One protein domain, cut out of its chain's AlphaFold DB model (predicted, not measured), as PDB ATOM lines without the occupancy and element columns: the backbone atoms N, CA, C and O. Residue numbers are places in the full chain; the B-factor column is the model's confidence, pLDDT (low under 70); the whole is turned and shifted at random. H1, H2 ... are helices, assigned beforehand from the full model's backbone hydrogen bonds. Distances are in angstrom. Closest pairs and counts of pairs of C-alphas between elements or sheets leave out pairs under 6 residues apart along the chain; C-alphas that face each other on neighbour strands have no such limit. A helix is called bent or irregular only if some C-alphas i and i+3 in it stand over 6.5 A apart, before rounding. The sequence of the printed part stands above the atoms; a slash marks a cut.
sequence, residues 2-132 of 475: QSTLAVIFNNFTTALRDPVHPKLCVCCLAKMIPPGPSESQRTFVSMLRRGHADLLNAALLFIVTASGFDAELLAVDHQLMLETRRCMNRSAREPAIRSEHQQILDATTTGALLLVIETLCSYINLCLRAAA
ATOM      1  N   GLN A   2     212.825 288.435 170.386       78.06
ATOM      2  CA  GLN A   2     213.742 287.397 169.869       78.06
ATOM      3  C   GLN A   2     214.376 286.524 170.971       78.06
ATOM      4  O   GLN A   2     214.409 285.306 170.833       78.06
ATOM      5  N   SER A   3     214.798 287.117 172.096       86.56
ATOM      6  CA  SER A   3     215.350 286.366 173.237       86.56
ATOM      7  C   SER A   3     214.339 285.395 173.860       86.56
ATOM      8  O   SER A   3     214.678 284.253 174.149       86.56
ATOM      9  N   THR A   4     213.082 285.818 174.015       91.31
ATOM     10  CA  THR A   4     211.999 284.989 174.566       91.31
ATOM     11  C   THR A   4     211.684 283.792 173.666       91.31
ATOM     12  O   THR A   4     211.580 282.673 174.160       91.31
ATOM     13  N   LEU A   5     211.579 284.004 172.348       91.06
ATOM     14  CA  LEU A   5     211.324 282.922 171.390       91.06
ATOM     15  C   LEU A   5     212.470 281.907 171.355       91.06
ATOM     16  O   LEU A   5     212.212 280.708 171.334       91.06
ATOM     17  N   ALA A   6     213.723 282.366 171.427       93.06
ATOM     18  CA  ALA A   6     214.877 281.473 171.475       93.06
ATOM     19  C   ALA A   6     214.848 280.544 172.702       93.06
ATOM     20  O   ALA A   6     215.096 279.345 172.575       93.06
ATOM     21  N   VAL A   7     214.481 281.069 173.877       95.19
ATOM     22  CA  VAL A   7     214.304 280.256 175.093       95.19
ATOM     23  C   VAL A   7     213.178 279.235 174.911       95.19
ATOM     24  O   VAL A   7     213.355 278.064 175.244       95.19
ATOM     25  N   ILE A   8     212.043 279.646 174.337       94.75
ATOM     26  CA  ILE A   8     210.913 278.746 174.060       94.75
ATOM     27  C   ILE A   8     211.334 277.612 173.112       94.75
ATOM     28  O   ILE A   8     211.065 276.445 173.394       94.75
ATOM     29  N   PHE A   9     212.048 277.918 172.027       96.06
ATOM     30  CA  PHE A   9     212.527 276.898 171.093       96.06
ATOM     31  C   PHE A   9     213.549 275.950 171.713       96.06
ATOM     32  O   PHE A   9     213.490 274.752 171.445       96.06
ATOM     33  N   ASN A  10     214.444 276.436 172.574       96.88
ATOM     34  CA  ASN A  10     215.388 275.572 173.288       96.88
ATOM     35  C   ASN A  10     214.664 274.616 174.249       96.88
ATOM     36  O   ASN A  10     215.022 273.438 174.343       96.88
ATOM     37  N   ASN A  11     213.602 275.091 174.906       96.62
ATOM     38  CA  ASN A  11     212.760 274.252 175.754       96.62
ATOM     39  C   ASN A  11     212.046 273.171 174.934       96.62
ATOM     40  O   ASN A  11     212.106 272.001 175.307       96.62
ATOM     41  N   PHE A  12     211.444 273.520 173.790       97.75
ATOM     42  CA  PHE A  12     210.824 272.525 172.906       97.75
ATOM     43  C   PHE A  12     211.836 271.542 172.324       97.75
ATOM     44  O   PHE A  12     211.575 270.345 172.310       97.75
ATOM     45  N   THR A  13     213.015 272.017 171.925       97.88
ATOM     46  CA  THR A  13     214.100 271.154 171.440       97.88
ATOM     47  C   THR A  13     214.454 270.109 172.491       97.88
ATOM     48  O   THR A  13     214.563 268.930 172.176       97.88
ATOM     49  N   THR A  14     214.588 270.524 173.753       97.81
ATOM     50  CA  THR A  14     214.878 269.612 174.868       97.81
ATOM     51  C   THR A  14     213.723 268.644 175.115       97.81
ATOM     52  O   THR A  14     213.957 267.453 175.298       97.81
ATOM     53  N   ALA A  15     212.482 269.132 175.073       97.50
ATOM     54  CA  ALA A  15     211.290 268.322 175.303       97.50
ATOM     55  C   ALA A  15     211.041 267.259 174.221       97.50
ATOM     56  O   ALA A  15     210.454 266.229 174.529       97.50
ATOM     57  N   LEU A  16     211.487 267.495 172.982       97.62
ATOM     58  CA  LEU A  16     211.342 266.565 171.855       97.62
ATOM     59  C   LEU A  16     212.429 265.477 171.808       97.62
ATOM     60  O   LEU A  16     212.293 264.520 171.049       97.62
ATOM     61  N   ARG A  17     213.510 265.600 172.594       96.50
ATOM     62  CA  ARG A  17     214.612 264.615 172.613       96.50
ATOM     63  C   ARG A  17     214.232 263.283 173.257       96.50
ATOM     64  O   ARG A  17     214.855 262.279 172.932       96.50
ATOM     65  N   ASP A  18     213.251 263.283 174.155       96.62
ATOM     66  CA  ASP A  18     212.679 262.071 174.743       96.62
ATOM     67  C   ASP A  18     211.258 261.880 174.195       96.62
ATOM     68  O   ASP A  18     210.307 262.450 174.739       96.62
ATOM     69  N   PRO A  19     211.097 261.131 173.089       95.38
ATOM     70  CA  PRO A  19     209.794 260.960 172.468       95.38
ATOM     71  C   PRO A  19     208.848 260.079 173.295       95.38
ATOM     72  O   PRO A  19     207.644 260.132 173.070       95.38
ATOM     73  N   VAL A  20     209.367 259.306 174.260       95.00
ATOM     74  CA  VAL A  20     208.565 258.445 175.145       95.00
ATOM     75  C   VAL A  20     207.987 259.253 176.312       95.00
ATOM     76  O   VAL A  20     206.857 259.015 176.734       95.00
ATOM     77  N   HIS A  21     208.717 260.259 176.802       96.62
ATOM     78  CA  HIS A  21     208.251 261.149 177.873       96.62
ATOM     79  C   HIS A  21     208.326 262.629 177.471       96.62
ATOM     80  O   HIS A  21     209.056 263.410 178.101       96.62
ATOM     81  N   PRO A  22     207.561 263.061 176.452       97.00
ATOM     82  CA  PRO A  22     207.625 264.436 175.985       97.00
ATOM     83  C   PRO A  22     207.175 265.406 177.082       97.00
ATOM     84  O   PRO A  22     206.104 265.276 177.680       97.00
ATOM     85  N   LYS A  23     208.006 266.420 177.341       97.19
ATOM     86  CA  LYS A  23     207.752 267.473 178.342       97.19
ATOM     87  C   LYS A  23     207.346 268.785 177.677       97.19
ATOM     88  O   LYS A  23     207.990 269.815 177.880       97.19
ATOM     89  N   LEU A  24     206.318 268.742 176.830       97.38
ATOM     90  CA  LEU A  24     205.834 269.907 176.085       97.38
ATOM     91  C   LEU A  24     204.316 270.056 176.163       97.38
ATOM     92  O   LEU A  24     203.581 269.078 176.231       97.38
ATOM     93  N   CYS A  25     203.855 271.304 176.113       98.00
ATOM     94  CA  CYS A  25     202.442 271.633 175.974       98.00
ATOM     95  C   CYS A  25     202.059 271.673 174.488       98.00
ATOM     96  O   CYS A  25     202.649 272.441 173.722       98.00
ATOM     97  N   VAL A  26     201.041 270.898 174.102       97.00
ATOM     98  CA  VAL A  26     200.561 270.807 172.712       97.00
ATOM     99  C   VAL A  26     200.008 272.151 172.235       97.00
ATOM    100  O   VAL A  26     200.340 272.609 171.145       97.00
ATOM    101  N   CYS A  27     199.245 272.842 173.090       96.69
ATOM    102  CA  CYS A  27     198.693 274.166 172.786       96.69
ATOM    103  C   CYS A  27     199.802 275.192 172.502       96.69
ATOM    104  O   CYS A  27     199.755 275.898 171.494       96.69
ATOM    105  N   CYS A  28     200.833 275.252 173.353       96.69
ATOM    106  CA  CYS A  28     201.954 276.169 173.153       96.69
ATOM    107  C   CYS A  28     202.740 275.847 171.881       96.69
ATOM    108  O   CYS A  28     203.177 276.771 171.205       96.69
ATOM    109  N   LEU A  29     202.910 274.569 171.537       96.69
ATOM    110  CA  LEU A  29     203.579 274.175 170.299       96.69
ATOM    111  C   LEU A  29     202.780 274.610 169.057       96.69
ATOM    112  O   LEU A  29     203.361 275.150 168.115       96.69
ATOM    113  N   ALA A  30     201.457 274.420 169.062       94.50
ATOM    114  CA  ALA A  30     200.584 274.768 167.937       94.50
ATOM    115  C   ALA A  30     200.512 276.286 167.687       94.50
ATOM    116  O   ALA A  30     200.610 276.740 166.549       94.50
ATOM    117  N   LYS A  31     200.422 277.087 168.755       93.31
ATOM    118  CA  LYS A  31     200.289 278.558 168.687       93.31
ATOM    119  C   LYS A  31     201.506 279.293 168.144       93.31
ATOM    120  O   LYS A  31     201.429 280.476 167.825       93.31
ATOM    121  N   MET A  32     202.650 278.628 168.119       93.31
ATOM    122  CA  MET A  32     203.913 279.260 167.765       93.31
ATOM    123  C   MET A  32     204.049 279.493 166.259       93.31
ATOM    124  O   MET A  32     204.864 280.324 165.861       93.31
ATOM    125  N   ILE A  33     203.246 278.824 165.425       91.69
ATOM    126  CA  ILE A  33     203.196 279.086 163.986       91.69
ATOM    127  C   ILE A  33     202.342 280.342 163.745       91.69
ATOM    128  O   ILE A  33     201.154 280.333 164.069       91.69
ATOM    129  N   PRO A  34     202.893 281.418 163.147       91.50
ATOM    130  CA  PRO A  34     202.095 282.585 162.793       91.50
ATOM    131  C   PRO A  34     200.983 282.209 161.802       91.50
ATOM    132  O   PRO A  34     201.255 281.464 160.851       91.50
ATOM    133  N   PRO A  35     199.758 282.737 161.975       87.94
ATOM    134  CA  PRO A  35     198.644 282.415 161.096       87.94
ATOM    135  C   PRO A  35     198.887 282.957 159.683       87.94
ATOM    136  O   PRO A  35     199.332 284.094 159.500       87.94
ATOM    137  N   GLY A  36     198.549 282.131 158.692       83.00
ATOM    138  CA  GLY A  36     198.523 282.488 157.277       83.00
ATOM    139  C   GLY A  36     199.879 282.849 156.643       83.00
ATOM    140  O   GLY A  36     200.900 283.018 157.320       83.00
ATOM    141  N   PRO A  37     199.910 282.981 155.306       83.94
ATOM    142  CA  PRO A  37     201.081 283.452 154.579       83.94
ATOM    143  C   PRO A  37     201.284 284.953 154.835       83.94
ATOM    144  O   PRO A  37     200.724 285.807 154.155       83.94
ATOM    145  N   SER A  38     202.089 285.281 155.843       89.19
ATOM    146  CA  SER A  38     202.380 286.658 156.259       89.19
ATOM    147  C   SER A  38     203.882 286.956 156.249       89.19
ATOM    148  O   SER A  38     204.734 286.062 156.226       89.19
ATOM    149  N   GLU A  39     204.246 288.238 156.291       92.44
ATOM    150  CA  GLU A  39     205.634 288.652 156.535       92.44
ATOM    151  C   GLU A  39     206.171 288.106 157.868       92.44
ATOM    152  O   GLU A  39     207.322 287.666 157.945       92.44
ATOM    153  N   SER A  40     205.304 288.016 158.879       92.06
ATOM    154  CA  SER A  40     205.594 287.369 160.158       92.06
ATOM    155  C   SER A  40     205.972 285.898 159.980       92.06
ATOM    156  O   SER A  40     206.966 285.456 160.554       92.06
ATOM    157  N   GLN A  41     205.255 285.148 159.133       93.81
ATOM    158  CA  GLN A  41     205.586 283.752 158.836       93.81
ATOM    159  C   GLN A  41     206.938 283.624 158.116       93.81
ATOM    160  O   GLN A  41     207.750 282.775 158.481       93.81
ATOM    161  N   ARG A  42     207.242 284.498 157.146       94.56
ATOM    162  CA  ARG A  42     208.561 284.510 156.475       94.56
ATOM    163  C   ARG A  42     209.699 284.794 157.457       94.56
ATOM    164  O   ARG A  42     210.728 284.117 157.424       94.56
ATOM    165  N   THR A  43     209.498 285.752 158.358       95.12
ATOM    166  CA  THR A  43     210.461 286.095 159.415       95.12
ATOM    167  C   THR A  43     210.658 284.928 160.382       95.12
ATOM    168  O   THR A  43     211.792 284.570 160.697       95.12
ATOM    169  N   PHE A  44     209.564 284.284 160.789       95.56
ATOM    170  CA  PHE A  44     209.570 283.098 161.639       95.56
ATOM    171  C   PHE A  44     210.347 281.934 161.012       95.56
ATOM    172  O   PHE A  44     211.239 281.378 161.652       95.56
ATOM    173  N   VAL A  45     210.092 281.618 159.739       96.12
ATOM    174  CA  VAL A  45     210.815 280.561 159.012       96.12
ATOM    175  C   VAL A  45     212.300 280.895 158.864       96.12
ATOM    176  O   VAL A  45     213.151 280.029 159.058       96.12
ATOM    177  N   SER A  46     212.640 282.150 158.559       95.69
ATOM    178  CA  SER A  46     214.038 282.598 158.477       95.69
ATOM    179  C   SER A  46     214.771 282.426 159.813       95.69
ATOM    180  O   SER A  46     215.885 281.895 159.844       95.69
ATOM    181  N   MET A  47     214.125 282.809 160.919       96.25
ATOM    182  CA  MET A  47     214.642 282.641 162.278       96.25
ATOM    183  C   MET A  47     214.844 281.160 162.624       96.25
ATOM    184  O   MET A  47     215.933 280.793 163.063       96.25
ATOM    185  N   LEU A  48     213.847 280.300 162.376       96.69
ATOM    186  CA  LEU A  48     213.956 278.857 162.619       96.69
ATOM    187  C   LEU A  48     215.126 278.238 161.854       96.69
ATOM    188  O   LEU A  48     215.980 277.580 162.446       96.69
ATOM    189  N   ARG A  49     215.212 278.500 160.543       96.69
ATOM    190  CA  ARG A  49     216.239 277.903 159.681       96.69
ATOM    191  C   ARG A  49     217.655 278.358 160.031       96.69
ATOM    192  O   ARG A  49     218.579 277.575 159.839       96.69
ATOM    193  N   ARG A  50     217.846 279.604 160.481       96.19
ATOM    194  CA  ARG A  50     219.176 280.170 160.794       96.19
ATOM    195  C   ARG A  50     219.628 279.907 162.228       96.19
ATOM    196  O   ARG A  50     220.819 279.726 162.447       96.19
ATOM    197  N   GLY A  51     218.705 279.943 163.188       95.81
ATOM    198  CA  GLY A  51     219.033 279.952 164.618       95.81
ATOM    199  C   GLY A  51     218.579 278.722 165.400       95.81
ATOM    200  O   GLY A  51     219.028 278.539 166.525       95.81
ATOM    201  N   HIS A  52     217.704 277.884 164.832       97.12
ATOM    202  CA  HIS A  52     217.052 276.789 165.559       97.12
ATOM    203  C   HIS A  52     216.991 275.490 164.741       97.12
ATOM    204  O   HIS A  52     215.995 274.769 164.772       97.12
ATOM    205  N   ALA A  53     218.072 275.165 164.023       97.00
ATOM    206  CA  ALA A  53     218.197 273.899 163.293       97.00
ATOM    207  C   ALA A  53     218.023 272.671 164.211       97.00
ATOM    208  O   ALA A  53     217.393 271.696 163.813       97.00
ATOM    209  N   ASP A  54     218.495 272.750 165.461       97.69
ATOM    210  CA  ASP A  54     218.344 271.676 166.449       97.69
ATOM    211  C   ASP A  54     216.877 271.370 166.777       97.69
ATOM    212  O   ASP A  54     216.536 270.207 166.984       97.69
ATOM    213  N   LEU A  55     215.997 272.382 166.773       97.94
ATOM    214  CA  LEU A  55     214.560 272.179 166.965       97.94
ATOM    215  C   LEU A  55     213.965 271.381 165.803       97.94
ATOM    216  O   LEU A  55     213.195 270.455 166.033       97.94
ATOM    217  N   LEU A  56     214.324 271.730 164.565       98.38
ATOM    218  CA  LEU A  56     213.829 271.055 163.360       98.38
ATOM    219  C   LEU A  56     214.344 269.610 163.280       98.38
ATOM    220  O   LEU A  56     213.580 268.699 162.973       98.38
ATOM    221  N   ASN A  57     215.609 269.392 163.646       98.19
ATOM    222  CA  ASN A  57     216.206 268.062 163.735       98.19
ATOM    223  C   ASN A  57     215.541 267.214 164.833       98.19
ATOM    224  O   ASN A  57     215.192 266.058 164.590       98.19
ATOM    225  N   ALA A  58     215.312 267.785 166.022       98.31
ATOM    226  CA  ALA A  58     214.600 267.109 167.107       98.31
ATOM    227  C   ALA A  58     213.141 266.807 166.731       98.31
ATOM    228  O   ALA A  58     212.656 265.717 167.016       98.31
ATOM    229  N   ALA A  59     212.464 267.731 166.043       98.56
ATOM    230  CA  ALA A  59     211.106 267.544 165.548       98.56
ATOM    231  C   ALA A  59     211.010 266.364 164.575       98.56
ATOM    232  O   ALA A  59     210.162 265.491 164.750       98.56
ATOM    233  N   LEU A  60     211.899 266.299 163.582       98.50
ATOM    234  CA  LEU A  60     211.880 265.206 162.615       98.50
ATOM    235  C   LEU A  60     212.273 263.866 163.251       98.50
ATOM    236  O   LEU A  60     211.641 262.850 162.971       98.50
ATOM    237  N   LEU A  61     213.261 263.855 164.152       98.12
ATOM    238  CA  LEU A  61     213.624 262.651 164.902       98.12
ATOM    239  C   LEU A  61     212.478 262.160 165.800       98.12
ATOM    240  O   LEU A  61     212.264 260.949 165.890       98.12
ATOM    241  N   PHE A  62     211.735 263.076 166.431       98.25
ATOM    242  CA  PHE A  62     210.534 262.762 167.203       98.25
ATOM    243  C   PHE A  62     209.475 262.113 166.307       98.25
ATOM    244  O   PHE A  62     209.037 261.010 166.616       98.25
ATOM    245  N   ILE A  63     209.140 262.724 165.160       98.19
ATOM    246  CA  ILE A  63     208.162 262.175 164.201       98.19
ATOM    247  C   ILE A  63     208.551 260.761 163.756       98.19
ATOM    248  O   ILE A  63     207.713 259.860 163.730       98.19
ATOM    249  N   VAL A  64     209.832 260.564 163.429       98.00
ATOM    250  CA  VAL A  64     210.361 259.282 162.947       98.00
ATOM    251  C   VAL A  64     210.425 258.221 164.051       98.00
ATOM    252  O   VAL A  64     210.381 257.028 163.774       98.00
ATOM    253  N   THR A  65     210.587 258.618 165.312       97.31
ATOM    254  CA  THR A  65     210.651 257.665 166.430       97.31
ATOM    255  C   THR A  65     209.265 257.301 166.935       97.31
ATOM    256  O   THR A  65     209.015 256.130 167.198       97.31
ATOM    257  N   ALA A  66     208.359 258.274 166.998       96.19
ATOM    258  CA  ALA A  66     207.008 258.069 167.489       96.19
ATOM    259  C   ALA A  66     206.152 257.170 166.584       96.19
ATOM    260  O   ALA A  66     205.173 256.602 167.050       96.19
ATOM    261  N   SER A  67     206.518 257.001 165.307       95.00
ATOM    262  CA  SER A  67     205.792 256.110 164.389       95.00
ATOM    263  C   SER A  67     205.901 254.627 164.758       95.00
ATOM    264  O   SER A  67     205.181 253.817 164.192       95.00
ATOM    265  N   GLY A  68     206.864 254.261 165.612       93.75
ATOM    266  CA  GLY A  68     207.066 252.893 166.093       93.75
ATOM    267  C   GLY A  68     206.471 252.638 167.477       93.75
ATOM    268  O   GLY A  68     206.810 251.635 168.092       93.75
ATOM    269  N   PHE A  69     205.667 253.565 168.005       92.44
ATOM    270  CA  PHE A  69     204.979 253.383 169.278       92.44
ATOM    271  C   PHE A  69     203.722 252.545 169.064       92.44
ATOM    272  O   PHE A  69     202.689 253.073 168.661       92.44
ATOM    273  N   ASP A  70     203.810 251.252 169.359       87.06
ATOM    274  CA  ASP A  70     202.643 250.371 169.351       87.06
ATOM    275  C   ASP A  70     201.946 250.416 170.721       87.06
ATOM    276  O   ASP A  70     200.805 250.864 170.844       87.06
ATOM    277  N   ALA A  71     202.646 250.008 171.783       83.94
ATOM    278  CA  ALA A  71     202.093 249.942 173.138       83.94
ATOM    279  C   ALA A  71     202.192 251.284 173.886       83.94
ATOM    280  O   ALA A  71     201.384 251.583 174.768       83.94
ATOM    281  N   GLU A  72     203.175 252.111 173.533       91.75
ATOM    282  CA  GLU A  72     203.487 253.369 174.207       91.75
ATOM    283  C   GLU A  72     202.600 254.529 173.748       91.75
ATOM    284  O   GLU A  72     202.568 255.564 174.417       91.75
ATOM    285  N   LEU A  73     201.852 254.369 172.650       91.19
ATOM    286  CA  LEU A  73     201.059 255.438 172.037       91.19
ATOM    287  C   LEU A  73     200.134 256.120 173.057       91.19
ATOM    288  O   LEU A  73     200.163 257.340 173.206       91.19
ATOM    289  N   LEU A  74     199.368 255.329 173.818       93.00
ATOM    290  CA  LEU A  74     198.444 255.837 174.840       93.00
ATOM    291  C   LEU A  74     199.169 256.523 176.004       93.00
ATOM    292  O   LEU A  74     198.663 257.498 176.559       93.00
ATOM    293  N   ALA A  75     200.354 256.033 176.379       95.12
ATOM    294  CA  ALA A  75     201.146 256.616 177.457       95.12
ATOM    295  C   ALA A  75     201.721 257.981 177.048       95.12
ATOM    296  O   ALA A  75     201.635 258.942 177.816       95.12
ATOM    297  N   VAL A  76     202.243 258.078 175.824       96.25
ATOM    298  CA  VAL A  76     202.747 259.326 175.236       96.25
ATOM    299  C   VAL A  76     201.613 260.340 175.087       96.25
ATOM    300  O   VAL A  76     201.772 261.499 175.472       96.25
ATOM    301  N   ASP A  77     200.451 259.902 174.602       96.06
ATOM    302  CA  ASP A  77     199.268 260.750 174.454       96.06
ATOM    303  C   ASP A  77     198.807 261.324 175.799       96.06
ATOM    304  O   ASP A  77     198.682 262.540 175.975       96.06
ATOM    305  N   HIS A  78     198.668 260.455 176.805       95.94
ATOM    306  CA  HIS A  78     198.323 260.860 178.163       95.94
ATOM    307  C   HIS A  78     199.354 261.833 178.755       95.94
ATOM    308  O   HIS A  78     198.984 262.820 179.398       95.94
ATOM    309  N   GLN A  79     200.646 261.596 178.519       97.50
ATOM    310  CA  GLN A  79     201.718 262.467 178.989       97.50
ATOM    311  C   GLN A  79     201.648 263.863 178.341       97.50
ATOM    312  O   GLN A  79     201.736 264.868 179.049       97.50
ATOM    313  N   LEU A  80     201.399 263.958 177.031       97.56
ATOM    314  CA  LEU A  80     201.191 265.235 176.329       97.56
ATOM    315  C   LEU A  80     199.968 266.000 176.862       97.56
ATOM    316  O   LEU A  80     200.015 267.221 177.064       97.56
ATOM    317  N   MET A  81     198.879 265.285 177.145       97.25
ATOM    318  CA  MET A  81     197.674 265.860 177.746       97.25
ATOM    319  C   MET A  81     197.932 266.375 179.163       97.25
ATOM    320  O   MET A  81     197.482 267.469 179.527       97.25
ATOM    321  N   LEU A  82     198.702 265.635 179.962       97.44
ATOM    322  CA  LEU A  82     199.103 266.042 181.305       97.44
ATOM    323  C   LEU A  82     199.949 267.322 181.281       97.44
ATOM    324  O   LEU A  82     199.671 268.249 182.044       97.44
ATOM    325  N   GLU A  83     200.948 267.408 180.401       98.00
ATOM    326  CA  GLU A  83     201.778 268.610 180.256       98.00
ATOM    327  C   GLU A  83     200.969 269.821 179.775       98.00
ATOM    328  O   GLU A  83     201.155 270.937 180.270       98.00
ATOM    329  N   THR A  84     199.996 269.602 178.890       97.56
ATOM    330  CA  THR A  84     199.075 270.655 178.437       97.56
ATOM    331  C   THR A  84     198.213 271.179 179.592       97.56
ATOM    332  O   THR A  84     198.115 272.393 179.787       97.56
ATOM    333  N   ARG A  85     197.669 270.294 180.441       97.44
ATOM    334  CA  ARG A  85     196.926 270.687 181.657       97.44
ATOM    335  C   ARG A  85     197.811 271.407 182.677       97.44
ATOM    336  O   ARG A  85     197.386 272.399 183.269       97.44
ATOM    337  N   ARG A  86     199.052 270.948 182.877       97.38
ATOM    338  CA  ARG A  86     200.030 271.617 183.756       97.38
ATOM    339  C   ARG A  86     200.315 273.037 183.278       97.38
ATOM    340  O   ARG A  86     200.330 273.954 184.098       97.38
ATOM    341  N   CYS A  87     200.503 273.225 181.974       96.75
ATOM    342  CA  CYS A  87     200.700 274.539 181.372       96.75
ATOM    343  C   CYS A  87     199.475 275.442 181.571       96.75
ATOM    344  O   CYS A  87     199.606 276.543 182.102       96.75
ATOM    345  N   MET A  88     198.277 274.928 181.277       96.75
ATOM    346  CA  MET A  88     197.014 275.636 181.497       96.75
ATOM    347  C   MET A  88     196.858 276.131 182.947       96.75
ATOM    348  O   MET A  88     196.474 277.278 183.171       96.75
ATOM    349  N   ASN A  89     197.203 275.297 183.935       96.44
ATOM    350  CA  ASN A  89     197.125 275.657 185.355       96.44
ATOM    351  C   ASN A  89     198.165 276.712 185.765       96.44
ATOM    352  O   ASN A  89     197.880 277.554 186.614       96.44
ATOM    353  N   ARG A  90     199.360 276.706 185.161       95.75
ATOM    354  CA  ARG A  90     200.365 277.766 185.379       95.75
ATOM    355  C   ARG A  90     199.893 279.109 184.822       95.75
ATOM    356  O   ARG A  90     200.149 280.141 185.433       95.75
ATOM    357  N   SER A  91     199.144 279.084 183.722       91.38
ATOM    358  CA  SER A  91     198.525 280.258 183.096       91.38
ATOM    359  C   SER A  91     197.171 280.645 183.708       91.38
ATOM    360  O   SER A  91     196.409 281.380 183.089       91.38
ATOM    361  N   ALA A  92     196.846 280.199 184.931       84.38
ATOM    362  CA  ALA A  92     195.534 280.431 185.551       84.38
ATOM    363  C   ALA A  92     195.138 281.915 185.687       84.38
ATOM    364  O   ALA A  92     193.952 282.217 185.797       84.38
ATOM    365  N   ARG A  93     196.111 282.834 185.671       87.75
ATOM    366  CA  ARG A  93     195.879 284.284 185.743       87.75
ATOM    367  C   ARG A  93     195.524 284.924 184.395       87.75
ATOM    368  O   ARG A  93     195.169 286.096 184.376       87.75
ATOM    369  N   GLU A  94     195.586 284.176 183.294       95.12
ATOM    370  CA  GLU A  94     195.352 284.667 181.932       95.12
ATOM    371  C   GLU A  94     194.191 283.890 181.277       95.12
ATOM    372  O   GLU A  94     194.408 282.845 180.654       95.12
ATOM    373  N   PRO A  95     192.934 284.370 181.412       94.38
ATOM    374  CA  PRO A  95     191.745 283.637 180.968       94.38
ATOM    375  C   PRO A  95     191.749 283.276 179.480       94.38
ATOM    376  O   PRO A  95     191.290 282.194 179.119       94.38
ATOM    377  N   ALA A  96     192.303 284.147 178.629       95.25
ATOM    378  CA  ALA A  96     192.430 283.900 177.194       95.25
ATOM    379  C   ALA A  96     193.320 282.680 176.916       95.25
ATOM    380  O   ALA A  96     192.871 281.728 176.282       95.25
ATOM    381  N   ILE A  97     194.529 282.643 177.493       93.56
ATOM    382  CA  ILE A  97     195.451 281.506 177.342       93.56
ATOM    383  C   ILE A  97     194.806 280.215 177.846       93.56
ATOM    384  O   ILE A  97     194.923 279.168 177.206       93.56
ATOM    385  N   ARG A  98     194.107 280.276 178.983       95.00
ATOM    386  CA  ARG A  98     193.404 279.120 179.547       95.00
ATOM    387  C   ARG A  98     192.303 278.605 178.618       95.00
ATOM    388  O   ARG A  98     192.217 277.396 178.419       95.00
ATOM    389  N   SER A  99     191.494 279.497 178.048       95.38
ATOM    390  CA  SER A  99     190.434 279.132 177.100       95.38
ATOM    391  C   SER A  99     191.001 278.414 175.878       95.38
ATOM    392  O   SER A  99     190.480 277.381 175.474       95.38
ATOM    393  N   GLU A 100     192.124 278.886 175.348       95.00
ATOM    394  CA  GLU A 100     192.755 278.252 174.193       95.00
ATOM    395  C   GLU A 100     193.374 276.881 174.526       95.00
ATOM    396  O   GLU A 100     193.368 275.980 173.691       95.00
ATOM    397  N   HIS A 101     193.917 276.693 175.736       96.38
ATOM    398  CA  HIS A 101     194.361 275.365 176.178       96.38
ATOM    399  C   HIS A 101     193.178 274.404 176.290       96.38
ATOM    400  O   HIS A 101     193.302 273.257 175.872       96.38
ATOM    401  N   GLN A 102     192.044 274.873 176.817       95.62
ATOM    402  CA  GLN A 102     190.828 274.073 176.902       95.62
ATOM    403  C   GLN A 102     190.338 273.662 175.509       95.62
ATOM    404  O   GLN A 102     190.115 272.480 175.287       95.62
ATOM    405  N   GLN A 103     190.294 274.593 174.550       94.06
ATOM    406  CA  GLN A 103     189.930 274.289 173.160       94.06
ATOM    407  C   GLN A 103     190.827 273.211 172.542       94.06
ATOM    408  O   GLN A 103     190.330 272.319 171.863       94.06
ATOM    409  N   ILE A 104     192.142 273.262 172.788       93.62
ATOM    410  CA  ILE A 104     193.062 272.224 172.305       93.62
ATOM    411  C   ILE A 104     192.786 270.884 172.987       93.62
ATOM    412  O   ILE A 104     192.715 269.878 172.294       93.62
ATOM    413  N   LEU A 105     192.587 270.862 174.309       93.88
ATOM    414  CA  LEU A 105     192.257 269.630 175.036       93.88
ATOM    415  C   LEU A 105     190.953 268.995 174.519       93.88
ATOM    416  O   LEU A 105     190.881 267.773 174.390       93.88
ATOM    417  N   ASP A 106     189.960 269.818 174.183       92.38
ATOM    418  CA  ASP A 106     188.684 269.375 173.614       92.38
ATOM    419  C   ASP A 106     188.857 268.872 172.166       92.38
ATOM    420  O   ASP A 106     188.244 267.882 171.766       92.38
ATOM    421  N   ALA A 107     189.735 269.505 171.380       87.69
ATOM    422  CA  ALA A 107     190.041 269.101 170.006       87.69
ATOM    423  C   ALA A 107     190.890 267.818 169.921       87.69
ATOM    424  O   ALA A 107     190.765 267.062 168.962       87.69
ATOM    425  N   THR A 108     191.716 267.524 170.928       87.38
ATOM    426  CA  THR A 108     192.583 266.327 170.979       87.38
ATOM    427  C   THR A 108     191.846 265.013 171.266       87.38
ATOM    428  O   THR A 108     192.469 264.026 171.646       87.38
ATOM    429  N   THR A 109     190.529 264.946 171.052       78.62
ATOM    430  CA  THR A 109     189.762 263.685 171.125       78.62
ATOM    431  C   THR A 109     190.263 262.628 170.136       78.62
ATOM    432  O   THR A 109     190.107 261.437 170.386       78.62
ATOM    433  N   THR A 110     190.909 263.049 169.046       76.00
ATOM    434  CA  THR A 110     191.581 262.183 168.064       76.00
ATOM    435  C   THR A 110     193.005 261.765 168.460       76.00
ATOM    436  O   THR A 110     193.627 261.001 167.725       76.00
ATOM    437  N   GLY A 111     193.520 262.242 169.598       92.56
ATOM    438  CA  GLY A 111     194.877 261.997 170.093       92.56
ATOM    439  C   GLY A 111     195.756 263.252 170.053       92.56
ATOM    440  O   GLY A 111     195.972 263.868 169.005       92.56
ATOM    441  N   ALA A 112     196.307 263.623 171.205       95.94
ATOM    442  CA  ALA A 112     197.295 264.684 171.366       95.94
ATOM    443  C   ALA A 112     198.596 264.433 170.586       95.94
ATOM    444  O   ALA A 112     199.179 265.381 170.054       95.94
ATOM    445  N   LEU A 113     199.048 263.179 170.491       96.50
ATOM    446  CA  LEU A 113     200.252 262.818 169.745       96.50
ATOM    447  C   LEU A 113     200.104 263.162 168.263       96.50
ATOM    448  O   LEU A 113     200.990 263.799 167.698       96.50
ATOM    449  N   LEU A 114     198.973 262.811 167.647       95.25
ATOM    450  CA  LEU A 114     198.735 263.100 166.235       95.25
ATOM    451  C   LEU A 114     198.749 264.612 165.967       95.25
ATOM    452  O   LEU A 114     199.402 265.059 165.025       95.25
ATOM    453  N   LEU A 115     198.133 265.412 166.846       95.38
ATOM    454  CA  LEU A 115     198.176 266.873 166.743       95.38
ATOM    455  C   LEU A 115     199.609 267.421 166.850       95.38
ATOM    456  O   LEU A 115     199.973 268.347 166.120       95.38
ATOM    457  N   VAL A 116     200.450 266.850 167.721       97.19
ATOM    458  CA  VAL A 116     201.880 267.198 167.790       97.19
ATOM    459  C   VAL A 116     202.589 266.837 166.486       97.19
ATOM    460  O   VAL A 116     203.313 267.675 165.958       97.19
ATOM    461  N   ILE A 117     202.365 265.642 165.932       97.62
ATOM    462  CA  ILE A 117     202.974 265.209 164.665       97.62
ATOM    463  C   ILE A 117     202.591 266.147 163.514       97.62
ATOM    464  O   ILE A 117     203.473 266.616 162.793       97.62
ATOM    465  N   GLU A 118     201.308 266.479 163.366       96.56
ATOM    466  CA  GLU A 118     200.814 267.403 162.335       96.56
ATOM    467  C   GLU A 118     201.388 268.813 162.515       96.56
ATOM    468  O   GLU A 118     201.822 269.463 161.555       96.56
ATOM    469  N   THR A 119     201.466 269.264 163.768       96.62
ATOM    470  CA  THR A 119     202.073 270.545 164.114       96.62
ATOM    471  C   THR A 119     203.543 270.556 163.706       96.62
ATOM    472  O   THR A 119     203.934 271.413 162.924       96.62
ATOM    473  N   LEU A 120     204.354 269.588 164.139       98.25
ATOM    474  CA  LEU A 120     205.780 269.498 163.797       98.25
ATOM    475  C   LEU A 120     206.014 269.365 162.283       98.25
ATOM    476  O   LEU A 120     206.892 270.038 161.737       98.25
ATOM    477  N   CYS A 121     205.190 268.578 161.586       98.38
ATOM    478  CA  CYS A 121     205.187 268.508 160.125       98.38
ATOM    479  C   CYS A 121     204.951 269.894 159.497       98.38
ATOM    480  O   CYS A 121     205.617 270.252 158.526       98.38
ATOM    481  N   SER A 122     204.093 270.734 160.086       97.00
ATOM    482  CA  SER A 122     203.875 272.110 159.611       97.00
ATOM    483  C   SER A 122     205.151 272.959 159.683       97.00
ATOM    484  O   SER A 122     205.468 273.655 158.717       97.00
ATOM    485  N   TYR A 123     205.930 272.874 160.774       97.62
ATOM    486  CA  TYR A 123     207.221 273.580 160.898       97.62
ATOM    487  C   TYR A 123     208.198 273.150 159.806       97.62
ATOM    488  O   TYR A 123     208.814 273.988 159.140       97.62
ATOM    489  N   ILE A 124     208.324 271.836 159.626       98.25
ATOM    490  CA  ILE A 124     209.237 271.225 158.663       98.25
ATOM    491  C   ILE A 124     208.834 271.629 157.245       98.25
ATOM    492  O   ILE A 124     209.662 272.148 156.498       98.25
ATOM    493  N   ASN A 125     207.558 271.484 156.891       97.31
ATOM    494  CA  ASN A 125     207.038 271.841 155.577       97.31
ATOM    495  C   ASN A 125     207.231 273.333 155.261       97.31
ATOM    496  O   ASN A 125     207.678 273.675 154.168       97.31
ATOM    497  N   LEU A 126     206.972 274.239 156.214       96.38
ATOM    498  CA  LEU A 126     207.236 275.672 156.032       96.38
ATOM    499  C   LEU A 126     208.719 275.947 155.734       96.38
ATOM    500  O   LEU A 126     209.043 276.712 154.820       96.38
ATOM    501  N   CYS A 127     209.625 275.290 156.461       97.38
ATOM    502  CA  CYS A 127     211.064 275.430 156.249       97.38
ATOM    503  C   CYS A 127     211.519 274.837 154.906       97.38
ATOM    504  O   CYS A 127     212.321 275.464 154.211       97.38
ATOM    505  N   LEU A 128     210.980 273.681 154.510       96.00
ATOM    506  CA  LEU A 128     211.271 273.028 153.232       96.00
ATOM    507  C   LEU A 128     210.758 273.839 152.042       96.00
ATOM    508  O   LEU A 128     211.488 274.011 151.068       96.00
ATOM    509  N   ARG A 129     209.556 274.420 152.127       94.12
ATOM    510  CA  ARG A 129     209.034 275.326 151.090       94.12
ATOM    511  C   ARG A 129     209.928 276.551 150.914       94.12
ATOM    512  O   ARG A 129     210.254 276.907 149.785       94.12
ATOM    513  N   ALA A 130     210.379 277.158 152.012       94.31
ATOM    514  CA  ALA A 130     211.326 278.270 151.952       94.31
ATOM    515  C   ALA A 130     212.712 277.847 151.431       94.31
ATOM    516  O   ALA A 130     213.420 278.659 150.844       94.31
ATOM    517  N   ALA A 131     213.137 276.599 151.653       92.62
ATOM    518  CA  ALA A 131     214.370 276.067 151.070       92.62
ATOM    519  C   ALA A 131     214.225 275.821 149.560       92.62
ATOM    520  O   ALA A 131     215.133 276.135 148.797       92.62
ATOM    521  N   ALA A 132     213.070 275.324 149.116       89.50
ATOM    522  CA  ALA A 132     212.786 275.033 147.713       89.50
ATOM    523  C   ALA A 132     212.733 276.291 146.827       89.50
ATOM    524  O   ALA A 132     213.077 276.212 145.650       89.50
TER     525      ALA A 132
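This is residues 2 to 132 of the 475 residues of the protein "MYND-type domain-containing protein" of Exidia glandulosa HHB12029 (UniProt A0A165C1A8). The longest helix, H7, is a post with a helix set across each end: H5, of the helical hairpin H5 and H6, at its first end and H3 at its last. The short H2 sits in the middle, between H7 and the hairpin, while H4 packs slantwise on H7 and H1 packs on H4, away from the post. The printed part has 131 residues with seven named helices, H1 to H7 in chain order, and no named strand: the class is all helix. It is compact, with a radius of gyration of the C-alphas of 14.5 A, and spans 38 by 36 by 23 A.

H7, residues 112 to 132, is the hub and touches four helices. With residues 112 to 113 alone it touches residues 73 to 81 of H5, residues 73 to 90, about perpendicular at 86 degrees; the closest C-alphas, of Asp 77 and Leu 113, are 5.2 A apart. H3, residues 39 to 51, touches residues 126 to 130 of H7 at 90 degrees, about perpendicular, closest at the C-alphas of Val 45 and Cys 127, 5.8 A apart. H4, residues 53 to 66, touches residues 117 to 124 of H7 at a steep tilt of 45 degrees, opposite ways, with the C-alphas of Ala 59 and Leu 120 closest at 5.9 A. H2, residues 26 to 31, touches residues 112 to 119 of H7 at a shallow tilt of 34 degrees, only just short of steep; the closest C-alphas, of Ala 30 and Thr 119, are 5.9 A apart. H6, residues 95 to 110, forms a helical hairpin with H5, at a shallow tilt of 11 degrees, opposite ways, closest at the C-alphas of Met 88 and Arg 98, 5.4 A apart. H2 touches H6 too, closest at the C-alphas of Cys 27 and His 101, 5.6 A apart. H1, residues 2 to 16, touches H4 at a shallow tilt of 26 degrees, the same way, with the C-alphas of Thr 13 and Leu 55 closest at 4.6 A; H1 and H7 are apart. Every O i to N i+4 pair is within hydrogen-bond range in H1, H2, H3, H4, H5 and H7, and 10 of 12 are in H6.

H7 is 30.1 A long from first to last C-alpha; C-alpha 112 is at (197.295, 264.684, 171.366), and C-alpha 132 is at (212.786, 275.033, 147.713). H5 measures 26.0 A, H6 25.0 A, H1 21.1 A, H4 19.8 A, H3 17.9 A and H2 8.7 A. H1 begins at C-alpha 2, (213.742, 287.397, 169.869). H6 is irregular: C-alphas 107 and 110 are 7.3 A apart.

The C-alphas farthest apart, of Arg 93 and Ala 132, are 42.6 A apart. The printed part has no cut, and no link is long. Residues 35 to 40, of which 39 and 40 belong to H3, stand free. The mean pLDDT of the printed part is 94.6, and no printed residue is under 70.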